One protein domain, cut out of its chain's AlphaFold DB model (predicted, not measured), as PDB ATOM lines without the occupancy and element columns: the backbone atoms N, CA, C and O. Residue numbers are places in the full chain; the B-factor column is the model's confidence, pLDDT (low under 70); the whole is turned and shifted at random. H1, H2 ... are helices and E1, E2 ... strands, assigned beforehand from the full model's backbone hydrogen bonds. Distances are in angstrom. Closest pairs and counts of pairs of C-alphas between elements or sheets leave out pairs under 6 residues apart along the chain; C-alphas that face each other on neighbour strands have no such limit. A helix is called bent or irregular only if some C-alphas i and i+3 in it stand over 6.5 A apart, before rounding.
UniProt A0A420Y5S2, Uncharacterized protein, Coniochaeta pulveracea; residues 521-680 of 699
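This is residues 521 to 680 of the 699 residues of an uncharacterized protein of Coniochaeta pulveracea (UniProt A0A420Y5S2). A long helix, H2, runs from a small two-stranded sheet, E5 and E6, to a three-stranded antiparallel sheet, E1 E2 E3, and packs over one face of the latter. A second helix, H1, leads back from the three-stranded sheet and meets the beginning of H2, so that the two helices make a V; beyond E5, the loop with E4 forms the far end of the domain. The printed part has 160 residues with two named helices and six named strands, in the order E1 E2 E3 H1 E4 E5 H2 E6, and its class is mixed, helices and strands. The whole is loose, with a radius of gyration of the C-alphas of 19.5 A, and elongated, spanning 60 by 39 by 32 A.

After residues 521 to 532, which hold no named element, come E1, residues 533 to 539, E2, residues 542 to 550, and E3, residues 556 to 565. They form a meander, each strand the antiparallel neighbour of the one before, in a twisted sheet with E1 and E3 as edge strands. E1 and E2 are a hairpin, with N 537 and O 544 at 3.0 A, within hydrogen-bond range. E2 and E3 are a hairpin too, with N 545 and O 562 at 2.9 A, within hydrogen-bond range. H1, residues 567 to 583, only grazes this sheet, with its residues 567 to 575. H1 is irregular, with C-alphas 568 and 571 at 7.1 A, and has a kink of 29 degrees near residue 574. E4, residues 592 to 594, pairs with no named strand, but these residues pair antiparallel with residues 602 to 603. E5, residues 607 to 612, is the antiparallel neighbour of E6, residues 674 to 679; N 609 and O 677 are 3.1 A apart and N 675 and O 611 are 2.8 A apart, both within hydrogen-bond range. Residues 610 to 611 of E5 also pair, parallel, with residues 623 to 624. H2, residues 631 to 657, touches H1 with its residues 632 to 636 alone, at a steep tilt of 44 degrees, opposite ways; the closest C-alphas, of Leu 581 and Val 632, are 6.2 A apart. H2 is on the sheet E1 E2 E3, where the closest C-alphas of E3 and H2, those of Ser 561 and Ala 647, are 5.9 A apart. The closest C-alphas of H2 and E6, those of Val 637 and Cys 675, are 7.1 A apart. E3 is apart from E5 and E6, and E4 is apart from H2. In H2 every O i to N i+4 pair is within hydrogen-bond range; in H1, 7 of 13 are.

E1 begins at C-alpha 533, (37.526, 17.629, -10.978), and is 19.3 A long from first to last C-alpha. E2 measures 25.4 A and E3 27.2 A. H1 is 22.7 A long, E4 6.0 A and E5 17.4 A. H2, the longest helix, begins at C-alpha 631, (14.913, 46.663, -9.450), and runs 38.5 A. E6 is 16.8 A long and ends at C-alpha 679, (11.074, 34.438, 2.253).

The C-alphas of Ala 599 and Gly 659, 61.8 A apart, are the two farthest apart. The printed part has no cut. The links E4 to E5, E5 to H2 and H2 to E6 are long, of 12, 18 and 16 residues. The mean pLDDT of the printed part is 83.1; the model's confidence is under 70 at residues 521 to 531, 616 to 619 and 667 to 669.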
ATOM      1  N   VAL A 521      42.226  15.736  -5.300       45.56
ATOM      2  CA  VAL A 521      40.823  15.352  -5.161       45.56
ATOM      3  C   VAL A 521      40.234  16.114  -3.981       45.56
ATOM      4  O   VAL A 521      40.758  16.081  -2.870       45.56
ATOM      5  N   ASN A 522      39.125  16.811  -4.215       46.59
ATOM      6  CA  ASN A 522      38.463  17.568  -3.164       46.59
ATOM      7  C   ASN A 522      37.921  16.608  -2.075       46.59
ATOM      8  O   ASN A 522      37.158  15.703  -2.421       46.59
ATOM      9  N   PRO A 523      38.222  16.805  -0.775       46.56
ATOM     10  CA  PRO A 523      37.771  15.909   0.296       46.56
ATOM     11  C   PRO A 523      36.244  15.871   0.502       46.56
ATOM     12  O   PRO A 523      35.750  15.027   1.243       46.56
ATOM     13  N   PHE A 524      35.466  16.741  -0.153       45.38
ATOM     14  CA  PHE A 524      34.002  16.629  -0.216       45.38
ATOM     15  C   PHE A 524      33.492  15.623  -1.275       45.38
ATOM     16  O   PHE A 524      32.316  15.274  -1.244       45.38
ATOM     17  N   ALA A 525      34.332  15.132  -2.196       46.50
ATOM     18  CA  ALA A 525      33.924  14.219  -3.278       46.50
ATOM     19  C   ALA A 525      33.850  12.728  -2.869       46.50
ATOM     20  O   ALA A 525      33.478  11.879  -3.677       46.50
ATOM     21  N   VAL A 526      34.207  12.401  -1.623       45.94
ATOM     22  CA  VAL A 526      34.462  11.023  -1.156       45.94
ATOM     23  C   VAL A 526      33.187  10.164  -1.033       45.94
ATOM     24  O   VAL A 526      33.258   8.950  -1.177       45.94
ATOM     25  N   ASP A 527      32.010  10.771  -0.846       45.88
ATOM     26  CA  ASP A 527      30.737  10.054  -0.613       45.88
ATOM     27  C   ASP A 527      30.096   9.433  -1.882       45.88
ATOM     28  O   ASP A 527      29.074   8.751  -1.780       45.88
ATOM     29  N   LEU A 528      30.648   9.678  -3.081       48.72
ATOM     30  CA  LEU A 528      30.072   9.231  -4.366       48.72
ATOM     31  C   LEU A 528      30.949   8.255  -5.169       48.72
ATOM     32  O   LEU A 528      30.513   7.826  -6.234       48.72
ATOM     33  N   ASP A 529      32.157   7.927  -4.696       51.78
ATOM     34  CA  ASP A 529      33.158   7.101  -5.410       51.78
ATOM     35  C   ASP A 529      33.488   7.606  -6.839       51.78
ATOM     36  O   ASP A 529      33.862   6.868  -7.749       51.78
ATOM     37  N   ILE A 530      33.326   8.918  -7.051       56.72
ATOM     38  CA  ILE A 530      33.470   9.601  -8.338       56.72
ATOM     39  C   ILE A 530      34.472  10.749  -8.180       56.72
ATOM     40  O   ILE A 530      34.275  11.667  -7.382       56.72
ATOM     41  N   LYS A 531      35.544  10.741  -8.985       64.06
ATOM     42  CA  LYS A 531      36.565  11.804  -8.989       64.06
ATOM     43  C   LYS A 531      36.027  13.095  -9.625       64.06
ATOM     44  O   LYS A 531      36.185  13.323 -10.823       64.06
ATOM     45  N   ILE A 532      35.425  13.960  -8.809       71.88
ATOM     46  CA  ILE A 532      35.019  15.316  -9.202       71.88
ATOM     47  C   ILE A 532      36.274  16.173  -9.425       71.88
ATOM     48  O   ILE A 532      37.036  16.437  -8.491       71.88
ATOM     49  N   ARG A 533      36.485  16.635 -10.664       76.94
ATOM     50  CA  ARG A 533      37.526  17.629 -10.978       76.94
ATOM     51  C   ARG A 533      37.058  18.996 -10.494       76.94
ATOM     52  O   ARG A 533      35.925  19.382 -10.774       76.94
ATOM     53  N   HIS A 534      37.931  19.737  -9.820       83.12
ATOM     54  CA  HIS A 534      37.646  21.094  -9.357       83.12
ATOM     55  C   HIS A 534      38.785  22.049  -9.734       83.12
ATOM     56  O   HIS A 534      39.919  21.611  -9.910       83.12
ATOM     57  N   ARG A 535      38.475  23.338  -9.890       83.06
ATOM     58  CA  ARG A 535      39.459  24.418 -10.041       83.06
ATOM     59  C   ARG A 535      38.968  25.696  -9.375       83.06
ATOM     60  O   ARG A 535      37.762  25.890  -9.210       83.06
ATOM     61  N   VAL A 536      39.906  26.578  -9.058       85.75
ATOM     62  CA  VAL A 536      39.653  27.943  -8.591       85.75
ATOM     63  C   VAL A 536      40.345  28.911  -9.549       85.75
ATOM     64  O   VAL A 536      41.382  28.579 -10.119       85.75
ATOM     65  N   GLY A 537      39.764  30.088  -9.754       88.06
ATOM     66  CA  GLY A 537      40.346  31.155 -10.564       88.06
ATOM     67  C   GLY A 537      39.633  32.482 -10.330       88.06
ATOM     68  O   GLY A 537      38.792  32.587  -9.435       88.06
ATOM     69  N   SER A 538      39.942  33.485 -11.148       90.56
ATOM     70  CA  SER A 538      39.271  34.786 -11.125       90.56
ATOM     71  C   SER A 538      38.802  35.226 -12.513       90.56
ATOM     72  O   SER A 538      39.385  34.854 -13.531       90.56
ATOM     73  N   ILE A 539      37.727  36.017 -12.545       88.75
ATOM     74  CA  ILE A 539      37.243  36.764 -13.713       88.75
ATOM     75  C   ILE A 539      37.008  38.200 -13.249       88.75
ATOM     76  O   ILE A 539      36.044  38.482 -12.533       88.75
ATOM     77  N   GLY A 540      37.920  39.100 -13.621       87.81
ATOM     78  CA  GLY A 540      37.939  40.463 -13.091       87.81
ATOM     79  C   GLY A 540      37.902  40.452 -11.551       87.81
ATOM     80  O   GLY A 540      38.722  39.762 -10.946       87.81
ATOM     81  N   PRO A 541      36.947  41.152 -10.911       88.81
ATOM     82  CA  PRO A 541      36.820  41.220  -9.456       88.81
ATOM     83  C   PRO A 541      36.063  40.029  -8.823       88.81
ATOM     84  O   PRO A 541      35.708  40.082  -7.649       88.81
ATOM     85  N   TYR A 542      35.767  38.958  -9.569       90.50
ATOM     86  CA  TYR A 542      35.122  37.758  -9.024       90.50
ATOM     87  C   TYR A 542      36.114  36.607  -8.888       90.50
ATOM     88  O   TYR A 542      36.788  36.249  -9.853       90.50
ATOM     89  N   VAL A 543      36.133  35.957  -7.726       90.75
ATOM     90  CA  VAL A 543      36.768  34.647  -7.527       90.75
ATOM     91  C   VAL A 543      35.726  33.569  -7.801       90.75
ATOM     92  O   VAL A 543      34.614  33.631  -7.276       90.75
ATOM     93  N   PHE A 544      36.065  32.555  -8.594       90.50
ATOM     94  CA  PHE A 544      35.174  31.431  -8.869       90.50
ATOM     95  C   PHE A 544      35.775  30.098  -8.426       90.50
ATOM     96  O   PHE A 544      36.976  29.867  -8.545       90.50
ATOM     97  N   ALA A 545      34.916  29.194  -7.957       87.88
ATOM     98  CA  ALA A 545      35.218  27.777  -7.794       87.88
ATOM     99  C   ALA A 545      34.323  26.977  -8.746       87.88
ATOM    100  O   ALA A 545      33.103  27.137  -8.721       87.88
ATOM    101  N   GLN A 546      34.916  26.134  -9.589       88.56
ATOM    102  CA  GLN A 546      34.197  25.352 -10.592       88.56
ATOM    103  C   GLN A 546      34.472  23.859 -10.426       88.56
ATOM    104  O   GLN A 546      35.615  23.449 -10.233       88.56
ATOM    105  N   PHE A 547      33.420  23.055 -10.543       88.00
ATOM    106  CA  PHE A 547      33.425  21.603 -10.390       88.00
ATOM    107  C   PHE A 547      32.850  20.974 -11.658       88.00
ATOM    108  O   PHE A 547      31.760  21.365 -12.073       88.00
ATOM    109  N   LEU A 548      33.537  20.010 -12.272       86.44
ATOM    110  CA  LEU A 548      32.955  19.206 -13.353       86.44
ATOM    111  C   LEU A 548      32.210  18.014 -12.760       86.44
ATOM    112  O   LEU A 548      32.741  17.309 -11.903       86.44
ATOM    113  N   LEU A 549      31.000  17.774 -13.258       86.69
ATOM    114  CA  LEU A 549      30.170  16.630 -12.905       86.69
ATOM    115  C   LEU A 549      30.353  15.548 -13.980       86.69
ATOM    116  O   LEU A 549      29.869  15.734 -15.099       86.69
ATOM    117  N   PRO A 550      31.055  14.438 -13.699       83.12
ATOM    118  CA  PRO A 550      31.125  13.306 -14.613       83.12
ATOM    119  C   PRO A 550      29.940  12.346 -14.412       83.12
ATOM    120  O   PRO A 550      29.356  12.248 -13.331       83.12
ATOM    121  N   SER A 551      29.614  11.594 -15.458       80.94
ATOM    122  CA  SER A 551      28.779  10.396 -15.395       80.94
ATOM    123  C   SER A 551      29.523   9.233 -14.713       80.94
ATOM    124  O   SER A 551      30.752   9.266 -14.590       80.94
ATOM    125  N   PRO A 552      28.829   8.126 -14.380       77.19
ATOM    126  CA  PRO A 552      29.477   6.867 -13.995       77.19
ATOM    127  C   PRO A 552      30.432   6.284 -15.056       77.19
ATOM    128  O   PRO A 552      31.233   5.415 -14.735       77.19
ATOM    129  N   THR A 553      30.355   6.740 -16.313       77.62
ATOM    130  CA  THR A 553      31.264   6.351 -17.407       77.62
ATOM    131  C   THR A 553      32.431   7.326 -17.607       77.62
ATOM    132  O   THR A 553      33.246   7.120 -18.500       77.62
ATOM    133  N   GLY A 554      32.531   8.388 -16.797       75.69
ATOM    134  CA  GLY A 554      33.605   9.388 -16.854       75.69
ATOM    135  C   GLY A 554      33.382  10.554 -17.830       75.69
ATOM    136  O   GLY A 554      34.132  11.528 -17.775       75.69
ATOM    137  N   GLN A 555      32.349  10.499 -18.676       83.19
ATOM    138  CA  GLN A 555      31.961  11.587 -19.585       83.19
ATOM    139  C   GLN A 555      31.417  12.784 -18.792       83.19
ATOM    140  O   GLN A 555      30.689  12.597 -17.819       83.19
ATOM    141  N   ILE A 556      31.728  14.021 -19.189       85.38
ATOM    142  CA  ILE A 556      31.261  15.207 -18.455       85.38
ATOM    143  C   ILE A 556      29.798  15.519 -18.801       85.38
ATOM    144  O   ILE A 556      29.469  15.792 -19.954       85.38
ATOM    145  N   ILE A 557      28.933  15.508 -17.783       87.12
ATOM    146  CA  ILE A 557      27.478  15.732 -17.893       87.12
ATOM    147  C   ILE A 557      27.031  17.104 -17.375       87.12
ATOM    148  O   ILE A 557      25.843  17.414 -17.400       87.12
ATOM    149  N   GLY A 558      27.946  17.916 -16.846       86.69
ATOM    150  CA  GLY A 558      27.604  19.202 -16.252       86.69
ATOM    151  C   GLY A 558      28.771  19.872 -15.540       86.69
ATOM    152  O   GLY A 558      29.852  19.297 -15.394       86.69
ATOM    153  N   SER A 559      28.526  21.076 -15.036       87.50
ATOM    154  CA  SER A 559      29.406  21.742 -14.081       87.50
ATOM    155  C   SER A 559      28.600  22.473 -13.007       87.50
ATOM    156  O   SER A 559      27.435  22.817 -13.203       87.50
ATOM    157  N   VAL A 560      29.229  22.709 -11.858       89.75
ATOM    158  CA  VAL A 560      28.754  23.649 -10.836       89.75
ATOM    159  C   VAL A 560      29.785  24.762 -10.748       89.75
ATOM    160  O   VAL A 560      30.966  24.481 -10.554       89.75
ATOM    161  N   SER A 561      29.356  26.013 -10.893       89.56
ATOM    162  CA  SER A 561      30.226  27.190 -10.799       89.56
ATOM    163  C   SER A 561      29.721  28.098  -9.682       89.56
ATOM    164  O   SER A 561      28.555  28.481  -9.679       89.56
ATOM    165  N   ILE A 562      30.589  28.424  -8.727       89.94
ATOM    166  CA  ILE A 562      30.293  29.292  -7.583       89.94
ATOM    167  C   ILE A 562      31.140  30.550  -7.728       89.94
ATOM    168  O   ILE A 562      32.350  30.495  -7.511       89.94
ATOM    169  N   PHE A 563      30.510  31.670  -8.075       90.38
ATOM    170  CA  PHE A 563      31.152  32.983  -8.139       90.38
ATOM    171  C   PHE A 563      31.012  33.708  -6.798       90.38
ATOM    172  O   PHE A 563      29.949  33.676  -6.178       90.38
ATOM    173  N   ARG A 564      32.079  34.371  -6.358       89.25
ATOM    174  CA  ARG A 564      32.120  35.238  -5.177       89.25
ATOM    175  C   ARG A 564      32.737  36.571  -5.579       89.25
ATOM    176  O   ARG A 564      33.778  36.591  -6.228       89.25
ATOM    177  N   ALA A 565      32.076  37.664  -5.221       88.50
ATOM    178  CA  ALA A 565      32.620  39.011  -5.359       88.50
ATOM    179  C   ALA A 565      33.860  39.178  -4.454       88.50
ATOM    180  O   ALA A 565      33.856  38.641  -3.344       88.50
ATOM    181  N   SER A 566      34.896  39.894  -4.909       85.31
ATOM    182  CA  SER A 566      35.962  40.377  -4.017       85.31
ATOM    183  C   SER A 566      35.404  41.408  -3.036       85.31
ATOM    184  O   SER A 566      34.365  42.018  -3.301       85.31
ATOM    185  N   ASP A 567      36.096  41.619  -1.914       82.12
ATOM    186  CA  ASP A 567      35.682  42.592  -0.897       82.12
ATOM    187  C   ASP A 567      35.496  44.003  -1.494       82.12
ATOM    188  O   ASP A 567      34.515  44.676  -1.181       82.12
ATOM    189  N   ASP A 568      36.355  44.398  -2.445       80.62
ATOM    190  CA  ASP A 568      36.356  45.722  -3.097       80.62
ATOM    191  C   ASP A 568      35.039  46.067  -3.810       80.62
ATOM    192  O   ASP A 568      34.640  47.230  -3.876       80.62
ATOM    193  N   ILE A 569      34.369  45.057  -4.374       84.75
ATOM    194  CA  ILE A 569      33.108  45.218  -5.113       84.75
ATOM    195  C   ILE A 569      31.899  44.686  -4.338       84.75
ATOM    196  O   ILE A 569      30.791  44.665  -4.881       84.75
ATOM    197  N   ARG A 570      32.090  44.204  -3.104       82.75
ATOM    198  CA  ARG A 570      31.021  43.557  -2.340       82.75
ATOM    199  C   ARG A 570      30.024  44.578  -1.795       82.75
ATOM    200  O   ARG A 570      28.830  44.437  -2.066       82.75
ATOM    201  N   ALA A 571      30.542  45.633  -1.161       76.19
ATOM    202  CA  ALA A 571      29.772  46.711  -0.537       76.19
ATOM    203  C   ALA A 571      28.801  47.382  -1.529       76.19
ATOM    204  O   ALA A 571      27.587  47.257  -1.397       76.19
ATOM    205  N   ASN A 572      29.331  47.985  -2.600       73.50
ATOM    206  CA  ASN A 572      28.556  48.637  -3.672       73.50
ATOM    207  C   ASN A 572      27.982  47.626  -4.692       73.50
ATOM    208  O   ASN A 572      27.964  47.879  -5.899       73.50
ATOM    209  N   GLY A 573      27.637  46.416  -4.245       83.25
ATOM    210  CA  GLY A 573      27.461  45.275  -5.134       83.25
ATOM    211  C   GLY A 573      26.422  44.272  -4.669       83.25
ATOM    212  O   GLY A 573      25.278  44.320  -5.124       83.25
ATOM    213  N   VAL A 574      26.853  43.286  -3.886       82.44
ATOM    214  CA  VAL A 574      25.977  42.217  -3.377       82.44
ATOM    215  C   VAL A 574      25.494  42.493  -1.958       82.44
ATOM    216  O   VAL A 574      24.403  42.036  -1.631       82.44
ATOM    217  N   ASP A 575      26.227  43.291  -1.177       85.12
ATOM    218  CA  ASP A 575      25.805  43.713   0.162       85.12
ATOM    219  C   ASP A 575      24.646  44.727   0.032       85.12
ATOM    220  O   ASP A 575      23.541  44.443   0.483       85.12
ATOM    221  N   GLU A 576      24.795  45.798  -0.768       85.94
ATOM    222  CA  GLU A 576      23.682  46.715  -1.110       85.94
ATOM    223  C   GLU A 576      22.464  45.973  -1.713       85.94
ATOM    224  O   GLU A 576      21.309  46.334  -1.481       85.94
ATOM    225  N   LEU A 577      22.691  44.914  -2.499       87.62
ATOM    226  CA  LEU A 577      21.612  44.102  -3.071       87.62
ATOM    227  C   LEU A 577      20.871  43.298  -1.989       87.62
ATOM    228  O   LEU A 577      19.649  43.173  -2.063       87.62
ATOM    229  N   PHE A 578      21.597  42.767  -1.003       85.25
ATOM    230  CA  PHE A 578      21.051  42.047   0.145       85.25
ATOM    231  C   PHE A 578      20.263  42.975   1.078       85.25
ATOM    232  O   PHE A 578      19.143  42.634   1.463       85.25
ATOM    233  N   ASP A 579      20.788  44.165   1.367       86.19
ATOM    234  CA  ASP A 579      20.118  45.176   2.190       86.19
ATOM    235  C   ASP A 579      18.780  45.584   1.565       86.19
ATOM    236  O   ASP A 579      17.725  45.481   2.198       86.19
ATOM    237  N   ASN A 580      18.803  45.951   0.276       87.94
ATOM    238  CA  ASN A 580      17.602  46.284  -0.489       87.94
ATOM    239  C   ASN A 580      16.588  45.125  -0.496       87.94
ATOM    240  O   ASN A 580      15.397  45.350  -0.287       87.94
ATOM    241  N   LEU A 581      17.041  43.880  -0.702       87.38
ATOM    242  CA  LEU A 581      16.162  42.703  -0.740       87.38
ATOM    243  C   LEU A 581      15.540  42.389   0.632       87.38
ATOM    244  O   LEU A 581      14.449  41.826   0.691       87.38
ATOM    245  N   SER A 582      16.224  42.754   1.719       83.94
ATOM    246  CA  SER A 582      15.779  42.510   3.095       83.94
ATOM    247  C   SER A 582      14.629  43.431   3.514       83.94
ATOM    248  O   SER A 582      13.731  42.991   4.236       83.94
ATOM    249  N   VAL A 583      14.628  44.688   3.050       83.06
ATOM    250  CA  VAL A 583      13.649  45.715   3.470       83.06
ATOM    251  C   VAL A 583      12.581  46.053   2.425       83.06
ATOM    252  O   VAL A 583      11.501  46.516   2.793       83.06
ATOM    253  N   GLN A 584      12.832  45.841   1.128       88.50
ATOM    254  CA  GLN A 584      11.874  46.181   0.072       88.50
ATOM    255  C   GLN A 584      10.693  45.191   0.037       88.50
ATOM    256  O   GLN A 584      10.889  43.978  -0.041       88.50
ATOM    257  N   ASP A 585       9.444  45.685   0.013       89.50
ATOM    258  CA  ASP A 585       8.277  44.816  -0.214       89.50
ATOM    259  C   ASP A 585       8.212  44.374  -1.685       89.50
ATOM    260  O   ASP A 585       7.610  45.017  -2.545       89.50
ATOM    261  N   ILE A 586       8.838  43.234  -1.967       91.00
ATOM    262  CA  ILE A 586       8.808  42.574  -3.277       91.00
ATOM    263  C   ILE A 586       7.538  41.722  -3.497       91.00
ATOM    264  O   ILE A 586       7.469  40.943  -4.447       91.00
ATOM    265  N   GLY A 587       6.517  41.838  -2.636       91.19
ATOM    266  CA  GLY A 587       5.240  41.123  -2.752       91.19
ATOM    267  C   GLY A 587       5.234  39.705  -2.174       91.19
ATOM    268  O   GLY A 587       4.389  38.891  -2.551       91.19
ATOM    269  N   LEU A 588       6.163  39.380  -1.270       92.81
ATOM    270  CA  LEU A 588       6.251  38.058  -0.644       92.81
ATOM    271  C   LEU A 588       4.976  37.720   0.155       92.81
ATOM    272  O   LEU A 588       4.673  38.332   1.182       92.81
ATOM    273  N   LYS A 589       4.261  36.675  -0.280       94.00
ATOM    274  CA  LYS A 589       3.095  36.107   0.420       94.00
ATOM    275  C   LYS A 589       3.209  34.595   0.586       94.00
ATOM    276  O   LYS A 589       3.841  33.915  -0.223       94.00
ATOM    277  N   ARG A 590       2.586  34.047   1.626       92.88
ATOM    278  CA  ARG A 590       2.349  32.598   1.730       92.88
ATOM    279  C   ARG A 590       1.239  32.202   0.766       92.88
ATOM    280  O   ARG A 590       0.311  32.970   0.533       92.88
ATOM    281  N   ASN A 591       1.321  30.986   0.241       90.31
ATOM    282  CA  ASN A 591       0.355  30.447  -0.714       90.31
ATOM    283  C   ASN A 591      -0.339  29.208  -0.138       90.31
ATOM    284  O   ASN A 591       0.185  28.541   0.756       90.31
ATOM    285  N   VAL A 592      -1.529  28.900  -0.649       88.88
ATOM    286  CA  VAL A 592      -2.335  27.758  -0.205       88.88
ATOM    287  C   VAL A 592      -1.714  26.443  -0.687       88.88
ATOM    288  O   VAL A 592      -1.523  26.238  -1.882       88.88
ATOM    289  N   VAL A 593      -1.433  25.528   0.243       85.94
ATOM    290  CA  VAL A 593      -0.786  24.224  -0.007       85.94
ATOM    291  C   VAL A 593      -1.763  23.056   0.112       85.94
ATOM    292  O   VAL A 593      -1.575  22.013  -0.514       85.94
ATOM    293  N   SER A 594      -2.814  23.190   0.922       81.94
ATOM    294  CA  SER A 594      -3.787  22.116   1.135       81.94
ATOM    295  C   SER A 594      -5.176  22.649   1.441       81.94
ATOM    296  O   SER A 594      -5.299  23.624   2.175       81.94
ATOM    297  N   CYS A 595      -6.208  21.945   0.967       79.19
ATOM    298  CA  CYS A 595      -7.610  22.196   1.324       79.19
ATOM    299  C   CYS A 595      -8.074  23.641   1.041       79.19
ATOM    300  O   CYS A 595      -8.814  24.214   1.840       79.19
ATOM    301  N   GLY A 596      -7.622  24.220  -0.077       81.25
ATOM    302  CA  GLY A 596      -7.948  25.594  -0.468       81.25
ATOM    303  C   GLY A 596      -9.444  25.859  -0.593       81.25
ATOM    304  O   GLY A 596     -10.193  24.972  -1.008       81.25
ATOM    305  N   GLY A 597      -9.866  27.057  -0.189       79.19
ATOM    306  CA  GLY A 597     -11.275  27.455  -0.140       79.19
ATOM    307  C   GLY A 597     -12.090  26.764   0.961       79.19
ATOM    308  O   GLY A 597     -13.315  26.825   0.941       79.19
ATOM    309  N   SER A 598     -11.447  26.088   1.921       86.50
ATOM    310  CA  SER A 598     -12.134  25.423   3.036       86.50
ATOM    311  C   SER A 598     -11.668  25.931   4.398       86.50
ATOM    312  O   SER A 598     -10.554  26.418   4.559       86.50
ATOM    313  N   ALA A 599     -12.476  25.685   5.429       86.56
ATOM    314  CA  ALA A 599     -12.116  25.924   6.828       86.56
ATOM    315  C   ALA A 599     -10.784  25.280   7.271       86.56
ATOM    316  O   ALA A 599     -10.173  25.717   8.244       86.56
ATOM    317  N   MET A 600     -10.340  24.226   6.576       86.50
ATOM    318  CA  MET A 600      -9.104  23.489   6.857       86.50
ATOM    319  C   MET A 600      -7.947  23.896   5.932       86.50
ATOM    320  O   MET A 600      -6.963  23.162   5.829       86.50
ATOM    321  N   GLU A 601      -8.070  25.033   5.243       87.75
ATOM    322  CA  GLU A 601      -7.036  25.582   4.373       87.75
ATOM    323  C   GLU A 601      -5.697  25.733   5.107       87.75
ATOM    324  O   GLU A 601      -5.612  26.315   6.189       87.75
ATOM    325  N   GLY A 602      -4.652  25.175   4.493       87.44
ATOM    326  CA  GLY A 602      -3.286  25.180   4.994       87.44
ATOM    327  C   GLY A 602      -2.371  25.992   4.085       87.44
ATOM    328  O   GLY A 602      -2.201  25.648   2.916       87.44
ATOM    329  N   MET A 603      -1.760  27.034   4.640       89.44
ATOM    330  CA  MET A 603      -0.772  27.903   4.004       89.44
ATOM    331  C   MET A 603       0.634  27.291   4.052       89.44
ATOM    332  O   MET A 603       0.965  26.510   4.951       89.44
ATOM    333  N   SER A 604       1.490  27.699   3.114       89.94
ATOM    334  CA  SER A 604       2.919  27.374   3.084       89.94
ATOM    335  C   SER A 604       3.627  27.835   4.362       89.94
ATOM    336  O   SER A 604       3.101  28.644   5.125       89.94
ATOM    337  N   ARG A 605       4.830  27.321   4.641       88.44
ATOM    338  CA  ARG A 605       5.675  27.901   5.704       88.44
ATOM    339  C   ARG A 605       6.452  29.109   5.203       88.44
ATOM    340  O   ARG A 605       6.478  30.132   5.872       88.44
ATOM    341  N   ASN A 606       7.035  28.967   4.019       89.75
ATOM    342  CA  ASN A 606       7.719  30.032   3.311       89.75
ATOM    343  C   ASN A 606       6.728  31.025   2.700       89.75
ATOM    344  O   ASN A 606       5.607  30.664   2.326       89.75
ATOM    345  N   PHE A 607       7.207  32.243   2.520       91.88
ATOM    346  CA  PHE A 607       6.621  33.257   1.664       91.88
ATOM    347  C   PHE A 607       7.268  33.130   0.281       91.88
ATOM    348  O   PHE A 607       8.370  32.587   0.149       91.88
ATOM    349  N   SER A 608       6.581  33.567  -0.767       92.44
ATOM    350  CA  SER A 608       7.065  33.424  -2.140       92.44
ATOM    351  C   SER A 608       6.366  34.375  -3.101       92.44
ATOM    352  O   SER A 608       5.148  34.536  -3.016       92.44
ATOM    353  N   GLN A 609       7.125  34.914  -4.051       92.81
ATOM    354  CA  GLN A 609       6.632  35.647  -5.215       92.81
ATOM    355  C   GLN A 609       7.426  35.173  -6.435       92.81
ATOM    356  O   GLN A 609       8.648  35.057  -6.366       92.81
ATOM    357  N   ASN A 610       6.735  34.875  -7.535       92.69
ATOM    358  CA  ASN A 610       7.373  34.486  -8.790       92.69
ATOM    359  C   ASN A 610       7.335  35.640  -9.798       92.69
ATOM    360  O   ASN A 610       6.330  36.350  -9.878       92.69
ATOM    361  N   PHE A 611       8.400  35.798 -10.572       93.00
ATOM    362  CA  PHE A 611       8.505  36.768 -11.657       93.00
ATOM    363  C   PHE A 611       8.890  36.060 -12.961       93.00
ATOM    364  O   PHE A 611       9.674  35.112 -12.943       93.00
ATOM    365  N   GLY A 612       8.344  36.517 -14.086       91.62
ATOM    366  CA  GLY A 612       8.556  35.913 -15.401       91.62
ATOM    367  C   GLY A 612       7.641  34.712 -15.668       91.62
ATOM    368  O   GLY A 612       6.450  34.731 -15.344       91.62
ATOM    369  N   ALA A 613       8.188  33.675 -16.303       88.19
ATOM    370  CA  ALA A 613       7.487  32.442 -16.647       88.19
ATOM    371  C   ALA A 613       7.011  31.667 -15.402       88.19
ATOM    372  O   ALA A 613       7.496  31.866 -14.288       88.19
ATOM    373  N   PHE A 614       6.011  30.801 -15.584       83.19
ATOM    374  CA  PHE A 614       5.372  30.065 -14.491       83.19
ATOM    375  C   PHE A 614       6.291  28.993 -13.892       83.19
ATOM    376  O   PHE A 614       6.387  27.882 -14.417       83.19
ATOM    377  N   TYR A 615       6.865  29.292 -12.727       76.38
ATOM    378  CA  TYR A 615       7.734  28.359 -12.024       76.38
ATOM    379  C   TYR A 615       6.964  27.137 -11.500       76.38
ATOM    380  O   TYR A 615       6.010  27.242 -10.719       76.38
ATOM    381  N   LYS A 616       7.396  25.938 -11.906       69.75
ATOM    382  CA  LYS A 616       6.719  24.666 -11.603       69.75
ATOM    383  C   LYS A 616       7.044  24.154 -10.193       69.75
ATOM    384  O   LYS A 616       7.785  23.185 -10.015       69.75
ATOM    385  N   PHE A 617       6.449  24.777  -9.180       65.81
ATOM    386  CA  PHE A 617       6.578  24.361  -7.780       65.81
ATOM    387  C   PHE A 617       5.449  23.419  -7.324       65.81
ATOM    388  O   PHE A 617       4.401  23.311  -7.956       65.81
ATOM    389  N   GLY A 618       5.635  22.757  -6.175       61.16
ATOM    390  CA  GLY A 618       4.600  21.920  -5.540       61.16
ATOM    391  C   GLY A 618       3.426  22.703  -4.929       61.16
ATOM    392  O   GLY A 618       2.528  22.101  -4.347       61.16
ATOM    393  N   VAL A 619       3.458  24.032  -5.036       66.06
ATOM    394  CA  VAL A 619       2.442  24.989  -4.589       66.06
ATOM    395  C   VAL A 619       2.293  26.008  -5.710       66.06
ATOM    396  O   VAL A 619       3.304  26.527  -6.180       66.06
ATOM    397  N   THR A 620       1.071  26.308  -6.145       72.50
ATOM    398  CA  THR A 620       0.851  27.338  -7.167       72.50
ATOM    399  C   THR A 620       1.214  28.709  -6.597       72.50
ATOM    400  O   THR A 620       0.592  29.172  -5.642       72.50
ATOM    401  N   VAL A 621       2.220  29.353  -7.187       75.62
ATOM    402  CA  VAL A 621       2.602  30.740  -6.900       75.62
ATOM    403  C   VAL A 621       2.142  31.594  -8.076       75.62
ATOM    404  O   VAL A 621       2.393  31.253  -9.230       75.62
ATOM    405  N   GLN A 622       1.451  32.697  -7.794       79.12
ATOM    406  CA  GLN A 622       1.061  33.667  -8.816       79.12
ATOM    407  C   GLN A 622       2.318  34.309  -9.417       79.12
ATOM    408  O   GLN A 622       3.120  34.883  -8.677       79.12
ATOM    409  N   SER A 623       2.482  34.223 -10.739       87.19
ATOM    410  CA  SER A 623       3.575  34.904 -11.438       87.19
ATOM    411  C   SER A 623       3.193  36.339 -11.786       87.19
ATOM    412  O   SER A 623       2.064  36.586 -12.209       87.19
ATOM    413  N   LYS A 624       4.145  37.256 -11.630       91.81
ATOM    414  CA  LYS A 624       4.117  38.618 -12.179       91.81
ATOM    415  C   LYS A 624       5.030  38.698 -13.401       91.81
ATOM    416  O   LYS A 624       5.985  37.927 -13.503       91.81
ATOM    417  N   GLY A 625       4.800  39.634 -14.314       91.62
ATOM    418  CA  GLY A 625       5.759  39.918 -15.384       91.62
ATOM    419  C   GLY A 625       7.078  40.471 -14.828       91.62
ATOM    420  O   GLY A 625       7.096  41.096 -13.770       91.62
ATOM    421  N   PHE A 626       8.195  40.312 -15.548       93.50
ATOM    422  CA  PHE A 626       9.432  41.031 -15.189       93.50
ATOM    423  C   PHE A 626       9.280  42.557 -15.303       93.50
ATOM    424  O   PHE A 626       9.966  43.288 -14.605       93.50
ATOM    425  N   SER A 627       8.323  43.039 -16.100       92.75
ATOM    426  CA  SER A 627       7.887  44.442 -16.130       92.75
ATOM    427  C   SER A 627       7.278  44.945 -14.813       92.75
ATOM    428  O   SER A 627       7.117  46.147 -14.642       92.75
ATOM    429  N   GLU A 628       6.907  44.039 -13.904       92.62
ATOM    430  CA  GLU A 628       6.391  44.331 -12.559       92.62
ATOM    431  C   GLU A 628       7.396  43.928 -11.459       92.62
ATOM    432  O   GLU A 628       7.067  43.961 -10.270       92.62
ATOM    433  N   ALA A 629       8.594  43.468 -11.839       92.88
ATOM    434  CA  ALA A 629       9.621  43.056 -10.895       92.88
ATOM    435  C   ALA A 629      10.370  44.285 -10.355       92.88
ATOM    436  O   ALA A 629      10.809  45.115 -11.150       92.88
ATOM    437  N   PRO A 630      10.563  44.407  -9.029       92.69
ATOM    438  CA  PRO A 630      11.387  45.468  -8.461       92.69
ATOM    439  C   PRO A 630      12.840  45.402  -8.951       92.69
ATOM    440  O   PRO A 630      13.370  44.313  -9.189       92.69
ATOM    441  N   ASP A 631      13.518  46.550  -9.002       91.88
ATOM    442  CA  ASP A 631      14.913  46.663  -9.450       91.88
ATOM    443  C   ASP A 631      15.866  45.689  -8.748       91.88
ATOM    444  O   ASP A 631      16.767  45.154  -9.388       91.88
ATOM    445  N   VAL A 632      15.669  45.398  -7.457       90.88
ATOM    446  CA  VAL A 632      16.487  44.415  -6.721       90.88
ATOM    447  C   VAL A 632      16.374  43.002  -7.316       90.88
ATOM    448  O   VAL A 632      17.367  42.277  -7.416       90.88
ATOM    449  N   VAL A 633      15.188  42.621  -7.801       92.25
ATOM    450  CA  VAL A 633      14.943  41.337  -8.471       92.25
ATOM    451  C   VAL A 633      15.555  41.354  -9.872       92.25
ATOM    452  O   VAL A 633      16.255  40.411 -10.237       92.25
ATOM    453  N   LEU A 634      15.379  42.437 -10.636       92.56
ATOM    454  CA  LEU A 634      15.966  42.577 -11.975       92.56
ATOM    455  C   LEU A 634      17.504  42.575 -11.940       92.56
ATOM    456  O   LEU A 634      18.135  41.826 -12.688       92.56
ATOM    457  N   LYS A 635      18.118  43.324 -11.012       91.12
ATOM    458  CA  LYS A 635      19.567  43.299 -10.730       91.12
ATOM    459  C   LYS A 635      20.039  41.875 -10.398       91.12
ATOM    460  O   LYS A 635      21.080  41.446 -10.896       91.12
ATOM    461  N   SER A 636      19.270  41.125  -9.601       89.12
ATOM    462  CA  SER A 636      19.575  39.727  -9.259       89.12
ATOM    463  C   SER A 636      19.521  38.803 -10.483       89.12
ATOM    464  O   SER A 636      20.461  38.043 -10.722       89.12
ATOM    465  N   VAL A 637      18.470  38.902 -11.305       90.88
ATOM    466  CA  VAL A 637      18.314  38.107 -12.537       90.88
ATOM    467  C   VAL A 637      19.425  38.413 -13.542       90.88
ATOM    468  O   VAL A 637      20.019  37.482 -14.080       90.88
ATOM    469  N   HIS A 638      19.785  39.682 -13.750       90.19
ATOM    470  CA  HIS A 638      20.887  40.046 -14.648       90.19
ATOM    471  C   HIS A 638      22.254  39.538 -14.160       90.19
ATOM    472  O   HIS A 638      23.046  39.054 -14.971       90.19
ATOM    473  N   ARG A 639      22.527  39.562 -12.845       88.75
ATOM    474  CA  ARG A 639      23.736  38.939 -12.268       88.75
ATOM    475  C   ARG A 639      23.765  37.426 -12.512       88.75
ATOM    476  O   ARG A 639      24.820  36.893 -12.845       88.75
ATOM    477  N   LEU A 640      22.623  36.742 -12.395       89.12
ATOM    478  CA  LEU A 640      22.513  35.310 -12.695       89.12
ATOM    479  C   LEU A 640      22.683  35.011 -14.193       89.12
ATOM    480  O   LEU A 640      23.388  34.066 -14.531       89.12
ATOM    481  N   GLN A 641      22.115  35.826 -15.090       90.31
ATOM    482  CA  GLN A 641      22.299  35.703 -16.545       90.31
ATOM    483  C   GLN A 641      23.774  35.875 -16.949       90.31
ATOM    484  O   GLN A 641      24.289  35.102 -17.759       90.31
ATOM    485  N   TRP A 642      24.479  36.843 -16.350       91.00
ATOM    486  CA  TRP A 642      25.926  36.994 -16.519       91.00
ATOM    487  C   TRP A 642      26.680  35.749 -16.026       91.00
ATOM    488  O   TRP A 642      27.406  35.126 -16.799       91.00
ATOM    489  N   ALA A 643      26.447  35.328 -14.778       89.94
ATOM    490  CA  ALA A 643      27.121  34.172 -14.187       89.94
ATOM    491  C   ALA A 643      26.860  32.868 -14.963       89.94
ATOM    492  O   ALA A 643      27.751  32.028 -15.074       89.94
ATOM    493  N   GLN A 644      25.663  32.704 -15.533       88.12
ATOM    494  CA  GLN A 644      25.296  31.579 -16.395       88.12
ATOM    495  C   GLN A 644      26.144  31.554 -17.676       88.12
ATOM    496  O   GLN A 644      26.678  30.501 -18.032       88.12
ATOM    497  N   LYS A 645      26.314  32.705 -18.341       89.25
ATOM    498  CA  LYS A 645      27.160  32.826 -19.534       89.25
ATOM    499  C   LYS A 645      28.625  32.511 -19.216       89.25
ATOM    500  O   LYS A 645      29.208  31.633 -19.851       89.25
ATOM    501  N   GLU A 646      29.193  33.164 -18.199       91.69
ATOM    502  CA  GLU A 646      30.587  32.941 -17.788       91.69
ATOM    503  C   GLU A 646      30.827  31.483 -17.366       91.69
ATOM    504  O   GLU A 646      31.830  30.884 -17.745       91.69
ATOM    505  N   ALA A 647      29.894  30.867 -16.627       90.81
ATOM    506  CA  ALA A 647      29.981  29.458 -16.241       90.81
ATOM    507  C   ALA A 647      30.028  28.527 -17.457       90.81
ATOM    508  O   ALA A 647      30.848  27.603 -17.482       90.81
ATOM    509  N   SER A 648      29.181  28.766 -18.461       89.06
ATOM    510  CA  SER A 648      29.168  28.005 -19.712       89.06
ATOM    511  C   SER A 648      30.480  28.139 -20.478       89.06
ATOM    512  O   SER A 648      31.072  27.124 -20.849       89.06
ATOM    513  N   ASP A 649      30.974  29.360 -20.679       89.44
ATOM    514  CA  ASP A 649      32.185  29.593 -21.470       89.44
ATOM    515  C   ASP A 649      33.447  29.093 -20.738       89.44
ATOM    516  O   ASP A 649      34.285  28.413 -21.341       89.44
ATOM    517  N   LEU A 650      33.518  29.262 -19.408       89.56
ATOM    518  CA  LEU A 650      34.513  28.602 -18.555       89.56
ATOM    519  C   LEU A 650      34.473  27.075 -18.694       89.56
ATOM    520  O   LEU A 650      35.532  26.447 -18.788       89.56
ATOM    521  N   THR A 651      33.278  26.472 -18.678       89.31
ATOM    522  CA  THR A 651      33.098  25.011 -18.747       89.31
ATOM    523  C   THR A 651      33.579  24.467 -20.089       89.31
ATOM    524  O   THR A 651      34.385  23.537 -20.102       89.31
ATOM    525  N   LYS A 652      33.171  25.089 -21.207       88.62
ATOM    526  CA  LYS A 652      33.642  24.741 -22.559       88.62
ATOM    527  C   LYS A 652      35.167  24.810 -22.635       88.62
ATOM    528  O   LYS A 652      35.807  23.810 -22.944       88.62
ATOM    529  N   GLY A 653      35.752  25.955 -22.266       88.25
ATOM    530  CA  GLY A 653      37.201  26.161 -22.314       88.25
ATOM    531  C   GLY A 653      37.985  25.156 -21.464       88.25
ATOM    532  O   GLY A 653      39.067  24.726 -21.859       88.25
ATOM    533  N   TRP A 654      37.434  24.722 -20.325       89.50
ATOM    534  CA  TRP A 654      38.075  23.712 -19.478       89.50
ATOM    535  C   TRP A 654      38.017  22.306 -20.073       89.50
ATOM    536  O   TRP A 654      39.023  21.601 -20.070       89.50
ATOM    537  N   ILE A 655      36.856  21.905 -20.596       86.81
ATOM    538  CA  ILE A 655      36.651  20.595 -21.223       86.81
ATOM    539  C   ILE A 655      37.535  20.470 -22.470       86.81
ATOM    540  O   ILE A 655      38.278  19.495 -22.588       86.81
ATOM    541  N   THR A 656      37.548  21.493 -23.333       87.31
ATOM    542  CA  THR A 656      38.429  21.555 -24.510       87.31
ATOM    543  C   THR A 656      39.906  21.551 -24.114       87.31
ATOM    544  O   THR A 656      40.674  20.767 -24.663       87.31
ATOM    545  N   GLY A 657      40.312  22.365 -23.131       86.31
ATOM    546  CA  GLY A 657      41.704  22.434 -22.669       86.31
ATOM    547  C   GLY A 657      42.222  21.150 -22.005       86.31
ATOM    548  O   GLY A 657      43.428  20.924 -21.978       86.31
ATOM    549  N   LEU A 658      41.327  20.294 -21.497       84.25
ATOM    550  CA  LEU A 658      41.658  18.970 -20.958       84.25
ATOM    551  C   LEU A 658      41.471  17.821 -21.968       84.25
ATOM    552  O   LEU A 658      41.751  16.677 -21.614       84.25
ATOM    553  N   GLY A 659      40.979  18.091 -23.183       83.69
ATOM    554  CA  GLY A 659      40.657  17.055 -24.171       83.69
ATOM    555  C   GLY A 659      39.575  16.070 -23.707       83.69
ATOM    556  O   GLY A 659      39.642  14.890 -24.042       83.69
ATOM    557  N   LEU A 660      38.619  16.522 -22.888       81.75
ATOM    558  CA  LEU A 660      37.550  15.679 -22.342       81.75
ATOM    559  C   LEU A 660      36.316  15.656 -23.252       81.75
ATOM    560  O   LEU A 660      35.975  16.653 -23.885       81.75
ATOM    561  N   GLU A 661      35.590  14.538 -23.243       78.31
ATOM    562  CA  GLU A 661      34.288  14.428 -23.904       78.31
ATOM    563  C   GLU A 661      33.145  14.904 -22.994       78.31
ATOM    564  O   GLU A 661      33.067  14.560 -21.808       78.31
ATOM    565  N   ALA A 662      32.223  15.668 -23.579       79.62
ATOM    566  CA  ALA A 662      30.992  16.132 -22.951       79.62
ATOM    567  C   ALA A 662      29.770  15.402 -23.520       79.62
ATOM    568  O   ALA A 662      29.756  15.042 -24.696       79.62
ATOM    569  N   SER A 663      28.730  15.211 -22.705       76.50
ATOM    570  CA  SER A 663      27.445  14.649 -23.153       76.50
ATOM    571  C   SER A 663      26.397  15.707 -23.517       76.50
ATOM    572  O   SER A 663      25.304  15.349 -23.948       76.50
ATOM    573  N   LEU A 664      26.680  16.987 -23.260       72.81
ATOM    574  CA  LEU A 664      25.757  18.108 -23.433       72.81
ATOM    575  C   LEU A 664      26.412  19.213 -24.258       72.81
ATOM    576  O   LEU A 664      27.613  19.454 -24.137       72.81
ATOM    577  N   ASP A 665      25.594  19.933 -25.024       72.62
ATOM    578  CA  ASP A 665      25.967  21.266 -25.475       72.62
ATOM    579  C   ASP A 665      25.820  22.250 -24.298       72.62
ATOM    580  O   ASP A 665      24.770  22.325 -23.661       72.62
ATOM    581  N   PHE A 666      26.885  22.995 -24.005       71.62
ATOM    582  CA  PHE A 666      26.914  24.035 -22.971       71.62
ATOM    583  C   PHE A 666      26.552  25.428 -23.517       71.62
ATOM    584  O   PHE A 666      26.747  26.438 -22.830       71.62
ATOM    585  N   ASN A 667      26.064  25.525 -24.755       69.44
ATOM    586  CA  ASN A 667      25.500  26.746 -25.315       69.44
ATOM    587  C   ASN A 667      24.182  27.118 -24.625       69.44
ATOM    588  O   ASN A 667      23.114  26.600 -24.934       69.44
ATOM    589  N   VAL A 668      24.264  28.085 -23.714       66.44
ATOM    590  CA  VAL A 668      23.099  28.806 -23.201       66.44
ATOM    591  C   VAL A 668      22.674  29.819 -24.263       66.44
ATOM    592  O   VAL A 668      23.316  30.854 -24.429       66.44
ATOM    593  N   SER A 669      21.617  29.496 -25.005       63.97
ATOM    594  CA  SER A 669      20.975  30.397 -25.972       63.97
ATOM    595  C   SER A 669      19.829  31.208 -25.362       63.97
ATOM    596  O   SER A 669      19.556  32.315 -25.819       63.97
ATOM    597  N   GLU A 670      19.154  30.666 -24.346       79.06
ATOM    598  CA  GLU A 670      17.966  31.275 -23.747       79.06
ATOM    599  C   GLU A 670      18.312  32.039 -22.456       79.06
ATOM    600  O   GLU A 670      18.997  31.494 -21.585       79.06
ATOM    601  N   PRO A 671      17.849  33.295 -22.303       83.25
ATOM    602  CA  PRO A 671      18.020  34.042 -21.065       83.25
ATOM    603  C   PRO A 671      17.146  33.451 -19.954       83.25
ATOM    604  O   PRO A 671      16.067  32.918 -20.215       83.25
ATOM    605  N   ILE A 672      17.569  33.626 -18.697       86.81
ATOM    606  CA  ILE A 672      16.739  33.311 -17.523       86.81
ATOM    607  C   ILE A 672      15.393  34.024 -17.662       86.81
ATOM    608  O   ILE A 672      15.342  35.257 -17.683       86.81
ATOM    609  N   ASN A 673      14.326  33.232 -17.769       88.19
ATOM    610  CA  ASN A 673      12.965  33.686 -18.043       88.19
ATOM    611  C   ASN A 673      12.025  33.564 -16.829       88.19
ATOM    612  O   ASN A 673      10.883  34.003 -16.920       88.19
ATOM    613  N   GLU A 674      12.496  33.030 -15.697       88.94
ATOM    614  CA  GLU A 674      11.758  32.906 -14.434       88.94
ATOM    615  C   GLU A 674      12.641  33.241 -13.218       88.94
ATOM    616  O   GLU A 674      13.852  33.019 -13.223       88.94
ATOM    617  N   CYS A 675      12.035  33.780 -12.160       90.31
ATOM    618  CA  CYS A 675      12.687  34.038 -10.880       90.31
ATOM    619  C   CYS A 675      11.691  33.857  -9.726       90.31
ATOM    620  O   CYS A 675      10.812  34.694  -9.510       90.31
ATOM    621  N   LEU A 676      11.847  32.771  -8.965       90.81
ATOM    622  CA  LEU A 676      11.094  32.527  -7.738       90.81
ATOM    623  C   LEU A 676      11.869  33.080  -6.538       90.81
ATOM    624  O   LEU A 676      12.883  32.505  -6.138       90.81
ATOM    625  N   VAL A 677      11.368  34.154  -5.927       90.62
ATOM    626  CA  VAL A 677      11.928  34.695  -4.683       90.62
ATOM    627  C   VAL A 677      11.204  34.084  -3.486       90.62
ATOM    628  O   VAL A 677       9.980  33.927  -3.504       90.62
ATOM    629  N   LEU A 678      11.958  33.720  -2.445       90.62
ATOM    630  CA  LEU A 678      11.474  32.987  -1.275       90.62
ATOM    631  C   LEU A 678      11.856  33.709   0.021       90.62
ATOM    632  O   LEU A 678      13.027  33.996   0.244       90.62
ATOM    633  N   GLY A 679      10.871  33.938   0.891       89.56
ATOM    634  CA  GLY A 679      11.074  34.438   2.253       89.56
ATOM    635  C   GLY A 679      10.921  33.312   3.271       89.56
ATOM    636  O   GLY A 679       9.944  32.555   3.224       89.56
ATOM    637  N   TYR A 680      11.863  33.207   4.203       89.00
ATOM    638  CA  TYR A 680      11.859  32.213   5.275       89.00
ATOM    639  C   TYR A 680      11.966  32.909   6.625       89.00
ATOM    640  O   TYR A 680      12.760  33.828   6.787       89.00
TER     641      TYR A 680